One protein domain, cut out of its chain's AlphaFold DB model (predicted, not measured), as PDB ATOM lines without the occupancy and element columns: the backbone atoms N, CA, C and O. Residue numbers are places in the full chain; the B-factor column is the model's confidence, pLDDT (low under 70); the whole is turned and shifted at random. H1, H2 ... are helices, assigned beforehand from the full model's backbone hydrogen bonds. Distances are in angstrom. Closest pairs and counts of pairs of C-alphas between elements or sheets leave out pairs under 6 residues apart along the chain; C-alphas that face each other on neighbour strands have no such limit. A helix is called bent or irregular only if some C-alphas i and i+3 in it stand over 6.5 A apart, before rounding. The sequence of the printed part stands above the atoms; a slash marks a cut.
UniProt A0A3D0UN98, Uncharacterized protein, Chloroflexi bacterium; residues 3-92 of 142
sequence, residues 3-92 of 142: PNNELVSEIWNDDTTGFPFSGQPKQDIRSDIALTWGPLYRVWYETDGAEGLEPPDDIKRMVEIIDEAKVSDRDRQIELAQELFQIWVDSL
ATOM      1  N   PRO A   3     215.328 156.720 179.286       76.81
ATOM      2  CA  PRO A   3     216.285 156.310 178.245       76.81
ATOM      3  C   PRO A   3     216.831 154.889 178.425       76.81
ATOM      4  O   PRO A   3     217.264 154.266 177.464       76.81
ATOM      5  N   ASN A   4     216.788 154.354 179.649       82.62
ATOM      6  CA  ASN A   4     217.251 152.996 179.935       82.62
ATOM      7  C   ASN A   4     216.209 151.929 179.553       82.62
ATOM      8  O   ASN A   4     216.493 150.744 179.698       82.62
ATOM      9  N   ASN A   5     215.007 152.333 179.118       84.25
ATOM     10  CA  ASN A   5     213.900 151.429 178.796       84.25
ATOM     11  C   ASN A   5     213.516 150.492 179.970       84.25
ATOM     12  O   ASN A   5     213.190 149.324 179.782       84.25
ATOM     13  N   GLU A   6     213.598 151.006 181.204       87.00
ATOM     14  CA  GLU A   6     213.317 150.260 182.447       87.00
ATOM     15  C   GLU A   6     211.855 150.390 182.913       87.00
ATOM     16  O   GLU A   6     211.427 149.703 183.842       87.00
ATOM     17  N   LEU A   7     211.091 151.303 182.307       86.56
ATOM     18  CA  LEU A   7     209.702 151.586 182.660       86.56
ATOM     19  C   LEU A   7     208.758 150.820 181.728       86.56
ATOM     20  O   LEU A   7     208.881 150.907 180.513       86.56
ATOM     21  N   VAL A   8     207.795 150.096 182.303       85.75
ATOM     22  CA  VAL A   8     206.761 149.370 181.535       85.75
ATOM     23  C   VAL A   8     205.615 150.300 181.137       85.75
ATOM     24  O   VAL A   8     205.035 150.173 180.062       85.75
ATOM     25  N   SER A   9     205.250 151.223 182.025       85.94
ATOM     26  CA  SER A   9     204.203 152.218 181.805       85.94
ATOM     27  C   SER A   9     204.457 153.418 182.707       85.94
ATOM     28  O   SER A   9     204.992 153.276 183.808       85.94
ATOM     29  N   GLU A  10     204.049 154.592 182.250       86.31
ATOM     30  CA  GLU A  10     204.184 155.851 182.969       86.31
ATOM     31  C   GLU A  10     202.863 156.615 182.896       86.31
ATOM     32  O   GLU A  10     202.171 156.566 181.883       86.31
ATOM     33  N   ILE A  11     202.517 157.304 183.984       87.19
ATOM     34  CA  ILE A  11     201.401 158.247 184.008       87.19
ATOM     35  C   ILE A  11     202.003 159.644 184.001       87.19
ATOM     36  O   ILE A  11     202.736 160.014 184.922       87.19
ATOM     37  N   TRP A  12     201.673 160.408 182.969       84.25
ATOM     38  CA  TRP A  12     202.084 161.793 182.810       84.25
ATOM     39  C   TRP A  12     200.954 162.595 182.149       84.25
ATOM     40  O   TRP A  12     199.937 162.026 181.755       84.25
ATOM     41  N   ASN A  13     201.085 163.918 182.090       81.31
ATOM     42  CA  ASN A  13     200.167 164.765 181.329       81.31
ATOM     43  C   ASN A  13     200.565 164.806 179.845       81.31
ATOM     44  O   ASN A  13     201.744 164.658 179.538       81.31
ATOM     45  N   ASP A  14     199.622 165.136 178.953       82.81
ATOM     46  CA  ASP A  14     199.854 165.386 177.516       82.81
ATOM     47  C   ASP A  14     199.834 166.902 177.184       82.81
ATOM     48  O   ASP A  14     198.930 167.421 176.530       82.81
ATOM     49  N   ASP A  15     200.787 167.666 177.742       79.81
ATOM     50  CA  ASP A  15     201.052 169.069 177.354       79.81
ATOM     51  C   ASP A  15     201.719 169.226 175.971       79.81
ATOM     52  O   ASP A  15     202.135 168.250 175.351       79.81
ATOM     53  N   THR A  16     201.834 170.469 175.482       81.44
ATOM     54  CA  THR A  16     202.458 170.831 174.189       81.44
ATOM     55  C   THR A  16     201.689 170.377 172.935       81.44
ATOM     56  O   THR A  16     202.115 170.624 171.808       81.44
ATOM     57  N   THR A  17     200.492 169.804 173.081       84.62
ATOM     58  CA  THR A  17     199.648 169.361 171.949       84.62
ATOM     59  C   THR A  17     199.158 170.503 171.047       84.62
ATOM     60  O   THR A  17     198.798 170.266 169.895       84.62
ATOM     61  N   GLY A  18     199.210 171.756 171.516       85.75
ATOM     62  CA  GLY A  18     198.971 172.952 170.696       85.75
ATOM     63  C   GLY A  18     200.130 173.327 169.758       85.75
ATOM     64  O   GLY A  18     199.955 174.170 168.877       85.75
ATOM     65  N   PHE A  19     201.302 172.703 169.922       87.62
ATOM     66  CA  PHE A  19     202.529 172.991 169.176       87.62
ATOM     67  C   PHE A  19     203.126 171.708 168.565       87.62
ATOM     68  O   PHE A  19     204.285 171.396 168.809       87.62
ATOM     69  N   PRO A  20     202.393 170.960 167.717       88.69
ATOM     70  CA  PRO A  20     202.818 169.630 167.251       88.69
ATOM     71  C   PRO A  20     204.114 169.618 166.419       88.69
ATOM     72  O   PRO A  20     204.691 168.560 166.185       88.69
ATOM     73  N   PHE A  21     204.594 170.782 165.972       91.62
ATOM     74  CA  PHE A  21     205.779 170.915 165.114       91.62
ATOM     75  C   PHE A  21     206.887 171.783 165.722       91.62
ATOM     76  O   PHE A  21     207.901 172.042 165.071       91.62
ATOM     77  N   SER A  22     206.713 172.270 166.954       85.00
ATOM     78  CA  SER A  22     207.691 173.119 167.640       85.00
ATOM     79  C   SER A  22     207.685 172.852 169.148       85.00
ATOM     80  O   SER A  22     206.831 172.148 169.658       85.00
ATOM     81  N   GLY A  23     208.674 173.363 169.884       75.00
ATOM     82  CA  GLY A  23     208.615 173.315 171.350       75.00
ATOM     83  C   GLY A  23     208.714 171.922 171.991       75.00
ATOM     84  O   GLY A  23     208.222 171.766 173.096       75.00
ATOM     85  N   GLN A  24     209.392 170.962 171.347       78.88
ATOM     86  CA  GLN A  24     209.539 169.561 171.794       78.88
ATOM     87  C   GLN A  24     208.214 168.771 171.771       78.88
ATOM     88  O   GLN A  24     207.736 168.331 172.817       78.88
ATOM     89  N   PRO A  25     207.624 168.551 170.583       84.31
ATOM     90  CA  PRO A  25     206.332 167.884 170.461       84.31
ATOM     91  C   PRO A  25     206.397 166.432 170.936       84.31
ATOM     92  O   PRO A  25     207.398 165.742 170.725       84.31
ATOM     93  N   LYS A  26     205.307 165.967 171.550       86.00
ATOM     94  CA  LYS A  26     205.224 164.621 172.127       86.00
ATOM     95  C   LYS A  26     205.085 163.495 171.117       86.00
ATOM     96  O   LYS A  26     205.477 162.356 171.363       86.00
ATOM     97  N   GLN A  27     204.530 163.868 169.976       89.69
ATOM     98  CA  GLN A  27     204.266 163.006 168.846       89.69
ATOM     99  C   GLN A  27     205.532 162.767 168.006       89.69
ATOM    100  O   GLN A  27     205.566 161.819 167.234       89.69
ATOM    101  N   ASP A  28     206.597 163.567 168.155       91.62
ATOM    102  CA  ASP A  28     207.877 163.260 167.503       91.62
ATOM    103  C   ASP A  28     208.675 162.290 168.375       91.62
ATOM    104  O   ASP A  28     209.180 162.667 169.434       91.62
ATOM    105  N   ILE A  29     208.845 161.052 167.913       89.69
ATOM    106  CA  ILE A  29     209.605 160.042 168.658       89.69
ATOM    107  C   ILE A  29     211.088 160.405 168.832       89.69
ATOM    108  O   ILE A  29     211.779 159.871 169.698       89.69
ATOM    109  N   ARG A  30     211.591 161.333 168.013       89.38
ATOM    110  CA  ARG A  30     212.966 161.846 168.080       89.38
ATOM    111  C   ARG A  30     213.111 162.961 169.117       89.38
ATOM    112  O   ARG A  30     214.226 163.383 169.413       89.38
ATOM    113  N   SER A  31     211.998 163.473 169.642       84.62
ATOM    114  CA  SER A  31     211.989 164.499 170.680       84.62
ATOM    115  C   SER A  31     212.510 163.920 171.995       84.62
ATOM    116  O   SER A  31     212.120 162.826 172.402       84.62
ATOM    117  N   ASP A  32     213.367 164.658 172.707       68.50
ATOM    118  CA  ASP A  32     213.798 164.284 174.062       68.50
ATOM    119  C   ASP A  32     212.773 164.712 175.113       68.50
ATOM    120  O   ASP A  32     212.996 165.592 175.945       68.50
ATOM    121  N   ILE A  33     211.595 164.123 175.001       61.38
ATOM    122  CA  ILE A  33     210.472 164.332 175.901       61.38
ATOM    123  C   ILE A  33     210.483 163.301 177.016       61.38
ATOM    124  O   ILE A  33     210.950 162.169 176.895       61.38
ATOM    125  N   ALA A  34     209.876 163.716 178.117       64.31
ATOM    126  CA  ALA A  34     209.586 162.929 179.294       64.31
ATOM    127  C   ALA A  34     208.543 161.814 179.052       64.31
ATOM    128  O   ALA A  34     207.673 161.631 179.893       64.31
ATOM    129  N   LEU A  35     208.611 161.085 177.933       72.44
ATOM    130  CA  LEU A  35     207.704 159.981 177.639       72.44
ATOM    131  C   LEU A  35     208.424 158.635 177.630       72.44
ATOM    132  O   LEU A  35     209.595 158.516 177.276       72.44
ATOM    133  N   THR A  36     207.685 157.611 178.037       81.44
ATOM    134  CA  THR A  36     208.152 156.221 178.077       81.44
ATOM    135  C   THR A  36     207.886 155.477 176.752       81.44
ATOM    136  O   THR A  36     208.329 154.343 176.587       81.44
ATOM    137  N   TRP A  37     207.201 156.090 175.773       86.44
ATOM    138  CA  TRP A  37     206.876 155.430 174.501       86.44
ATOM    139  C   TRP A  37     208.045 155.482 173.499       86.44
ATOM    140  O   TRP A  37     208.738 156.486 173.371       86.44
ATOM    141  N   GLY A  38     208.273 154.359 172.808       88.50
ATOM    142  CA  GLY A  38     209.207 154.210 171.681       88.50
ATOM    143  C   GLY A  38     210.708 154.532 171.887       88.50
ATOM    144  O   GLY A  38     211.348 154.936 170.912       88.50
ATOM    145  N   PRO A  39     211.343 154.307 173.058       89.31
ATOM    146  CA  PRO A  39     212.752 154.674 173.271       89.31
ATOM    147  C   PRO A  39     213.724 153.995 172.290       89.31
ATOM    148  O   PRO A  39     214.716 154.596 171.891       89.31
ATOM    149  N   LEU A  40     213.438 152.765 171.846       91.75
ATOM    150  CA  LEU A  40     214.273 152.070 170.856       91.75
ATOM    151  C   LEU A  40     214.099 152.606 169.428       91.75
ATOM    152  O   LEU A  40     215.047 152.536 168.648       91.75
ATOM    153  N   TYR A  41     212.928 153.153 169.088       93.25
ATOM    154  CA  TYR A  41     212.700 153.810 167.796       93.25
ATOM    155  C   TYR A  41     213.490 155.111 167.707       93.25
ATOM    156  O   TYR A  41     214.062 155.431 166.668       93.25
ATOM    157  N   ARG A  42     213.582 155.839 168.823       91.19
ATOM    158  CA  ARG A  42     214.442 157.014 168.927       91.19
ATOM    159  C   ARG A  42     215.906 156.665 168.665       91.19
ATOM    160  O   ARG A  42     216.519 157.306 167.821       91.19
ATOM    161  N   VAL A  43     216.438 155.633 169.328       92.25
ATOM    162  CA  VAL A  43     217.824 155.170 169.108       92.25
ATOM    163  C   VAL A  43     218.056 154.802 167.640       92.25
ATOM    164  O   VAL A  43     219.100 155.133 167.081       92.25
ATOM    165  N   TRP A  44     217.072 154.178 166.987       95.44
ATOM    166  CA  TRP A  44     217.148 153.870 165.559       95.44
ATOM    167  C   TRP A  44     217.297 155.125 164.696       95.44
ATOM    168  O   TRP A  44     218.168 155.163 163.832       95.44
ATOM    169  N   TYR A  45     216.536 156.186 164.971       94.88
ATOM    170  CA  TYR A  45     216.711 157.467 164.279       94.88
ATOM    171  C   TYR A  45     218.020 158.182 164.638       94.88
ATOM    172  O   TYR A  45     218.635 158.781 163.764       94.88
ATOM    173  N   GLU A  46     218.459 158.141 165.899       92.81
ATOM    174  CA  GLU A  46     219.694 158.807 166.352       92.81
ATOM    175  C   GLU A  46     220.965 158.170 165.775       92.81
ATOM    176  O   GLU A  46     221.996 158.833 165.664       92.81
ATOM    177  N   THR A  47     220.898 156.885 165.425       95.75
ATOM    178  CA  THR A  47     222.040 156.096 164.944       95.75
ATOM    179  C   THR A  47     221.950 155.742 163.461       95.75
ATOM    180  O   THR A  47     222.698 154.880 162.998       95.75
ATOM    181  N   ASP A  48     221.033 156.370 162.717       95.81
ATOM    182  CA  ASP A  48     220.772 156.070 161.302       95.81
ATOM    183  C   ASP A  48     220.552 154.562 161.045       95.81
ATOM    184  O   ASP A  48     221.003 153.988 160.050       95.81
ATOM    185  N   GLY A  49     219.873 153.895 161.980       96.69
ATOM    186  CA  GLY A  49     219.522 152.479 161.928       96.69
ATOM    187  C   GLY A  49     220.618 151.499 162.352       96.69
ATOM    188  O   GLY A  49     220.423 150.291 162.211       96.69
ATOM    189  N   ALA A  50     221.758 151.972 162.870       97.62
ATOM    190  CA  ALA A  50     222.817 151.090 163.365       97.62
ATOM    191  C   ALA A  50     222.431 150.364 164.667       97.62
ATOM    192  O   ALA A  50     222.842 149.221 164.882       97.62
ATOM    193  N   GLU A  51     221.638 151.011 165.522       96.38
ATOM    194  CA  GLU A  51     221.152 150.477 166.796       96.38
ATOM    195  C   GLU A  51     219.641 150.710 166.957       96.38
ATOM    196  O   GLU A  51     218.991 151.336 166.125       96.38
ATOM    197  N   GLY A  52     219.058 150.203 168.044       93.62
ATOM    198  CA  GLY A  52     217.636 150.379 168.335       93.62
ATOM    199  C   GLY A  52     216.731 149.405 167.579       93.62
ATOM    200  O   GLY A  52     217.139 148.308 167.196       93.62
ATOM    201  N   LEU A  53     215.466 149.788 167.432       95.50
ATOM    202  CA  LEU A  53     214.448 149.012 166.729       95.50
ATOM    203  C   LEU A  53     213.912 149.849 165.575       95.50
ATOM    204  O   LEU A  53     213.591 151.016 165.770       95.50
ATOM    205  N   GLU A  54     213.794 149.257 164.392       97.12
ATOM    206  CA  GLU A  54     213.203 149.955 163.255       97.12
ATOM    207  C   GLU A  54     211.729 150.292 163.543       97.12
ATOM    208  O   GLU A  54     210.963 149.395 163.917       97.12
ATOM    209  N   PRO A  55     211.315 151.564 163.398       95.88
ATOM    210  CA  PRO A  55     209.940 151.960 163.647       95.88
ATOM    211  C   PRO A  55     208.981 151.386 162.591       95.88
ATOM    212  O   PRO A  55     209.342 151.297 161.412       95.88
ATOM    213  N   PRO A  56     207.748 151.025 162.987       96.56
ATOM    214  CA  PRO A  56     206.668 150.724 162.052       96.56
ATOM    215  C   PRO A  56     206.316 151.930 161.161       96.56
ATOM    216  O   PRO A  56     206.707 153.071 161.425       96.56
ATOM    217  N   ASP A  57     205.582 151.658 160.080       97.38
ATOM    218  CA  ASP A  57     205.287 152.637 159.024       97.38
ATOM    219  C   ASP A  57     204.484 153.847 159.521       97.38
ATOM    220  O   ASP A  57     204.688 154.957 159.038       97.38
ATOM    221  N   ASP A  58     203.608 153.663 160.507       96.81
ATOM    222  CA  ASP A  58     202.836 154.740 161.130       96.81
ATOM    223  C   ASP A  58     203.742 155.733 161.881       96.81
ATOM    224  O   ASP A  58     203.648 156.939 161.658       96.81
ATOM    225  N   ILE A  59     204.700 155.248 162.675       95.75
ATOM    226  CA  ILE A  59     205.693 156.100 163.354       95.75
ATOM    227  C   ILE A  59     206.602 156.800 162.339       95.75
ATOM    228  O   ILE A  59     206.890 157.991 162.486       95.75
ATOM    229  N   LYS A  60     207.031 156.093 161.285       97.25
ATOM    230  CA  LYS A  60     207.799 156.705 160.190       97.25
ATOM    231  C   LYS A  60     207.013 157.832 159.528       97.25
ATOM    232  O   LYS A  60     207.561 158.915 159.324       97.25
ATOM    233  N   ARG A  61     205.719 157.616 159.280       97.88
ATOM    234  CA  ARG A  61     204.829 158.627 158.709       97.88
ATOM    235  C   ARG A  61     204.691 159.849 159.612       97.88
ATOM    236  O   ARG A  61     204.736 160.971 159.119       97.88
ATOM    237  N   MET A  62     204.585 159.662 160.926       96.31
ATOM    238  CA  MET A  62     204.559 160.782 161.872       96.31
ATOM    239  C   MET A  62     205.844 161.619 161.806       96.31
ATOM    240  O   MET A  62     205.780 162.847 161.809       96.31
ATOM    241  N   VAL A  63     207.008 160.973 161.687       95.81
ATOM    242  CA  VAL A  63     208.297 161.662 161.513       95.81
ATOM    243  C   VAL A  63     208.342 162.464 160.207       95.81
ATOM    244  O   VAL A  63     208.731 163.634 160.230       95.81
ATOM    245  N   GLU A  64     207.893 161.882 159.090       97.81
ATOM    246  CA  GLU A  64     207.792 162.577 157.797       97.81
ATOM    247  C   GLU A  64     206.887 163.809 157.876       97.81
ATOM    248  O   GLU A  64     207.269 164.890 157.427       97.81
ATOM    249  N   ILE A  65     205.705 163.652 158.482       98.19
ATOM    250  CA  ILE A  65     204.745 164.737 158.686       98.19
ATOM    251  C   ILE A  65     205.401 165.895 159.438       98.19
ATOM    252  O   ILE A  65     205.267 167.052 159.042       98.19
ATOM    253  N   ILE A  66     206.126 165.595 160.515       95.62
ATOM    254  CA  ILE A  66     206.755 166.612 161.357       95.62
ATOM    255  C   ILE A  66     207.872 167.343 160.605       95.62
ATOM    256  O   ILE A  66     207.998 168.563 160.734       95.62
ATOM    257  N   ASP A  67     208.671 166.637 159.807       96.12
ATOM    258  CA  ASP A  67     209.731 167.260 159.012       96.12
ATOM    259  C   ASP A  67     209.179 168.130 157.880       96.12
ATOM    260  O   ASP A  67     209.675 169.239 157.665       96.12
ATOM    261  N   GLU A  68     208.108 167.691 157.216       97.62
ATOM    262  CA  GLU A  68     207.414 168.482 156.199       97.62
ATOM    263  C   GLU A  68     206.748 169.723 156.817       97.62
ATOM    264  O   GLU A  68     206.890 170.842 156.312       97.62
ATOM    265  N   ALA A  69     206.058 169.562 157.947       97.06
ATOM    266  CA  ALA A  69     205.300 170.636 158.578       97.06
ATOM    267  C   ALA A  69     206.189 171.789 159.071       97.06
ATOM    268  O   ALA A  69     205.782 172.953 159.006       97.06
ATOM    269  N   LYS A  70     207.424 171.497 159.509       93.81
ATOM    270  CA  LYS A  70     208.408 172.510 159.947       93.81
ATOM    271  C   LYS A  70     208.761 173.529 158.859       93.81
ATOM    272  O   LYS A  70     209.149 174.647 159.193       93.81
ATOM    273  N   VAL A  71     208.645 173.156 157.583       96.25
ATOM    274  CA  VAL A  71     208.996 174.008 156.429       96.25
ATOM    275  C   VAL A  71     207.792 174.402 155.571       96.25
ATOM    276  O   VAL A  71     207.946 175.143 154.602       96.25
ATOM    277  N   SER A  72     206.604 173.917 155.925       97.44
ATOM    278  CA  SER A  72     205.358 174.161 155.203       97.44
ATOM    279  C   SER A  72     204.685 175.476 155.605       97.44
ATOM    280  O   SER A  72     204.917 176.010 156.693       97.44
ATOM    281  N   ASP A  73     203.813 175.989 154.736       97.75
ATOM    282  CA  ASP A  73     202.911 177.092 155.074       97.75
ATOM    283  C   ASP A  73     201.810 176.663 156.061       97.75
ATOM    284  O   ASP A  73     201.673 175.492 156.416       97.75
ATOM    285  N   ARG A  74     201.020 177.634 156.532       96.06
ATOM    286  CA  ARG A  74     200.012 177.402 157.570       96.06
ATOM    287  C   ARG A  74     198.912 176.436 157.134       96.06
ATOM    288  O   ARG A  74     198.505 175.612 157.949       96.06
ATOM    289  N   ASP A  75     198.419 176.541 155.908       98.00
ATOM    290  CA  ASP A  75     197.310 175.696 155.464       98.00
ATOM    291  C   ASP A  75     197.793 174.249 155.364       98.00
ATOM    292  O   ASP A  75     197.160 173.336 155.900       98.00
ATOM    293  N   ARG A  76     199.002 174.056 154.828       98.06
ATOM    294  CA  ARG A  76     199.631 172.738 154.779       98.06
ATOM    295  C   ARG A  76     199.965 172.178 156.166       98.06
ATOM    296  O   ARG A  76     199.760 170.992 156.410       98.06
ATOM    297  N   GLN A  77     200.414 173.013 157.105       97.44
ATOM    298  CA  GLN A  77     200.614 172.610 158.504       97.44
ATOM    299  C   GLN A  77     199.325 172.087 159.148       97.44
ATOM    300  O   GLN A  77     199.383 171.138 159.926       97.44
ATOM    301  N   ILE A  78     198.170 172.687 158.844       97.31
ATOM    302  CA  ILE A  78     196.880 172.258 159.400       97.31
ATOM    303  C   ILE A  78     196.508 170.865 158.885       97.31
ATOM    304  O   ILE A  78     196.136 170.010 159.687       97.31
ATOM    305  N   GLU A  79     196.643 170.618 157.582       98.31
ATOM    306  CA  GLU A  79     196.387 169.297 156.986       98.31
ATOM    307  C   GLU A  79     197.286 168.219 157.603       98.31
ATOM    308  O   GLU A  79     196.815 167.171 158.044       98.31
ATOM    309  N   LEU A  80     198.583 168.513 157.693       98.38
ATOM    310  CA  LEU A  80     199.582 167.630 158.288       98.38
ATOM    311  C   LEU A  80     199.298 167.358 159.773       98.38
ATOM    312  O   LEU A  80     199.445 166.230 160.232       98.38
ATOM    313  N   ALA A  81     198.843 168.361 160.531       97.31
ATOM    314  CA  ALA A  81     198.492 168.184 161.940       97.31
ATOM    315  C   ALA A  81     197.272 167.270 162.113       97.31
ATOM    316  O   ALA A  81     197.253 166.445 163.023       97.31
ATOM    317  N   GLN A  82     196.267 167.389 161.242       97.88
ATOM    318  CA  GLN A  82     195.102 166.502 161.262       97.88
ATOM    319  C   GLN A  82     195.508 165.051 160.998       97.88
ATOM    320  O   GLN A  82     195.062 164.158 161.716       97.88
ATOM    321  N   GLU A  83     196.387 164.822 160.022       98.19
ATOM    322  CA  GLU A  83     196.919 163.489 159.734       98.19
ATOM    323  C   GLU A  83     197.736 162.936 160.913       98.19
ATOM    324  O   GLU A  83     197.505 161.806 161.342       98.19
ATOM    325  N   LEU A  84     198.630 163.747 161.490       97.38
ATOM    326  CA  LEU A  84     199.440 163.370 162.653       97.38
ATOM    327  C   LEU A  84     198.568 162.901 163.821       97.38
ATOM    328  O   LEU A  84     198.812 161.840 164.394       97.38
ATOM    329  N   PHE A  85     197.550 163.688 164.177       95.56
ATOM    330  CA  PHE A  85     196.674 163.355 165.295       95.56
ATOM    331  C   PHE A  85     195.714 162.207 164.979       95.56
ATOM    332  O   PHE A  85     195.353 161.476 165.899       95.56
ATOM    333  N   GLN A  86     195.345 161.990 163.713       97.38
ATOM    334  CA  GLN A  86     194.601 160.794 163.316       97.38
ATOM    335  C   GLN A  86     195.431 159.529 163.581       97.38
ATOM    336  O   GLN A  86     194.950 158.627 164.262       97.38
ATOM    337  N   ILE A  87     196.697 159.505 163.143       96.81
ATOM    338  CA  ILE A  87     197.619 158.387 163.410       96.81
ATOM    339  C   ILE A  87     197.798 158.186 164.921       96.81
ATOM    340  O   ILE A  87     197.678 157.069 165.418       96.81
ATOM    341  N   TRP A  88     198.036 159.269 165.667       93.12
ATOM    342  CA  TRP A  88     198.239 159.211 167.117       93.12
ATOM    343  C   TRP A  88     197.062 158.565 167.858       93.12
ATOM    344  O   TRP A  88     197.258 157.723 168.736       93.12
ATOM    345  N   VAL A  89     195.835 158.955 167.495       93.00
ATOM    346  CA  VAL A  89     194.606 158.440 168.107       93.00
ATOM    347  C   VAL A  89     194.348 156.988 167.707       93.00
ATOM    348  O   VAL A  89     193.974 156.194 168.567       93.00
ATOM    349  N   ASP A  90     194.568 156.626 166.442       95.88
ATOM    350  CA  ASP A  90     194.334 155.262 165.957       95.88
ATOM    351  C   ASP A  90     195.329 154.254 166.555       95.88
ATOM    352  O   ASP A  90     194.950 153.123 166.871       95.88
ATOM    353  N   SER A  91     196.585 154.666 166.757       93.25
ATOM    354  CA  SER A  91     197.642 153.799 167.290       93.25
ATOM    355  C   SER A  91     197.653 153.690 168.822       93.25
ATOM    356  O   SER A  91     198.253 152.755 169.353       93.25
ATOM    357  N   LEU A  92     196.978 154.598 169.545       91.69
ATOM    358  CA  LEU A  92     196.836 154.576 171.012       91.69
ATOM    359  C   LEU A  92     198.172 154.441 171.777       91.69
ATOM    360  O   LEU A  92     198.250 153.738 172.787       91.69
TER     361      LEU A  92
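AT A GLANCE: This is residues 3 to 92 of the 142 residues of an uncharacterized protein of Chloroflexi bacterium (UniProt A0A3D0UN98). A hairpin of two helices, H2 and H3, makes one side of this domain, and a long stretch without a named helix, residues 3 to 38, arches over it and folds back toward it. A short helix, H1, sits separately toward one end of the longest axis and makes no contact with the hairpin. The printed part has 90 residues with three named helices, in the order H1, H2, H3, and no named strand; the class is all helix, though 39 of the 90 residues, under half, are in named elements. The whole is compact, with a radius of gyration of the C-alphas of 13.2 A, and its C-alphas span 40 by 30 by 24 A along the three main axes.

HOW THE PARTS SIT: From the first printed residue, residues 3 to 38 hold no named element, and their C-alphas lie 2 to 20 A from the mean of all C-alphas. H1, residues 39 to 46, follows and touches no helix. H2, residues 57 to 69, is apart from H1. H3, residues 74 to 91, is apart from H1 too. H2 and H3 touch, with 12 pairs of C-alphas within 8 A; the closest C-alphas of the two, those of Ala 69 and Gln 77, are 5.1 A apart. Their centres are 9.7 A apart. Their lines stand at a shallow tilt of 19 degrees, opposite ways, and the two form a helical hairpin. In H1, H2 and H3 every O i to N i+4 pair is within hydrogen-bond range.

IN THESE COORDINATES: The printed part begins at Pro 3, with its C-alpha at (216.285, 156.310, 178.245). H1 runs from Pro 39, C-alpha at (212.752, 154.674, 173.271), to Glu 46 and is 10.6 A from first to last C-alpha. H2 runs from Asp 57 to Ala 69 and is 18.0 A long by the same measure. H3, the longest helix with 18 residues, runs 25.6 A from Arg 74 to Ser 91, where the C-alpha is at (197.642, 153.799, 167.290). None of the three helices is bent or irregular.

THE WHOLE: The two C-alphas farthest apart are those of Glu 6 and Asp 75, at 40.4 A, and the C-alphas of Pro 3 and Leu 92, the first and last printed, are 20.8 A apart. The printed part has no cut. The link from H1 to H2, of 10 residues, is short, and the link from H2 to H3, of 4 residues, is tight. The mean pLDDT of the printed part is 90.7; the model's confidence is under 70 at three residues, 32 to 34.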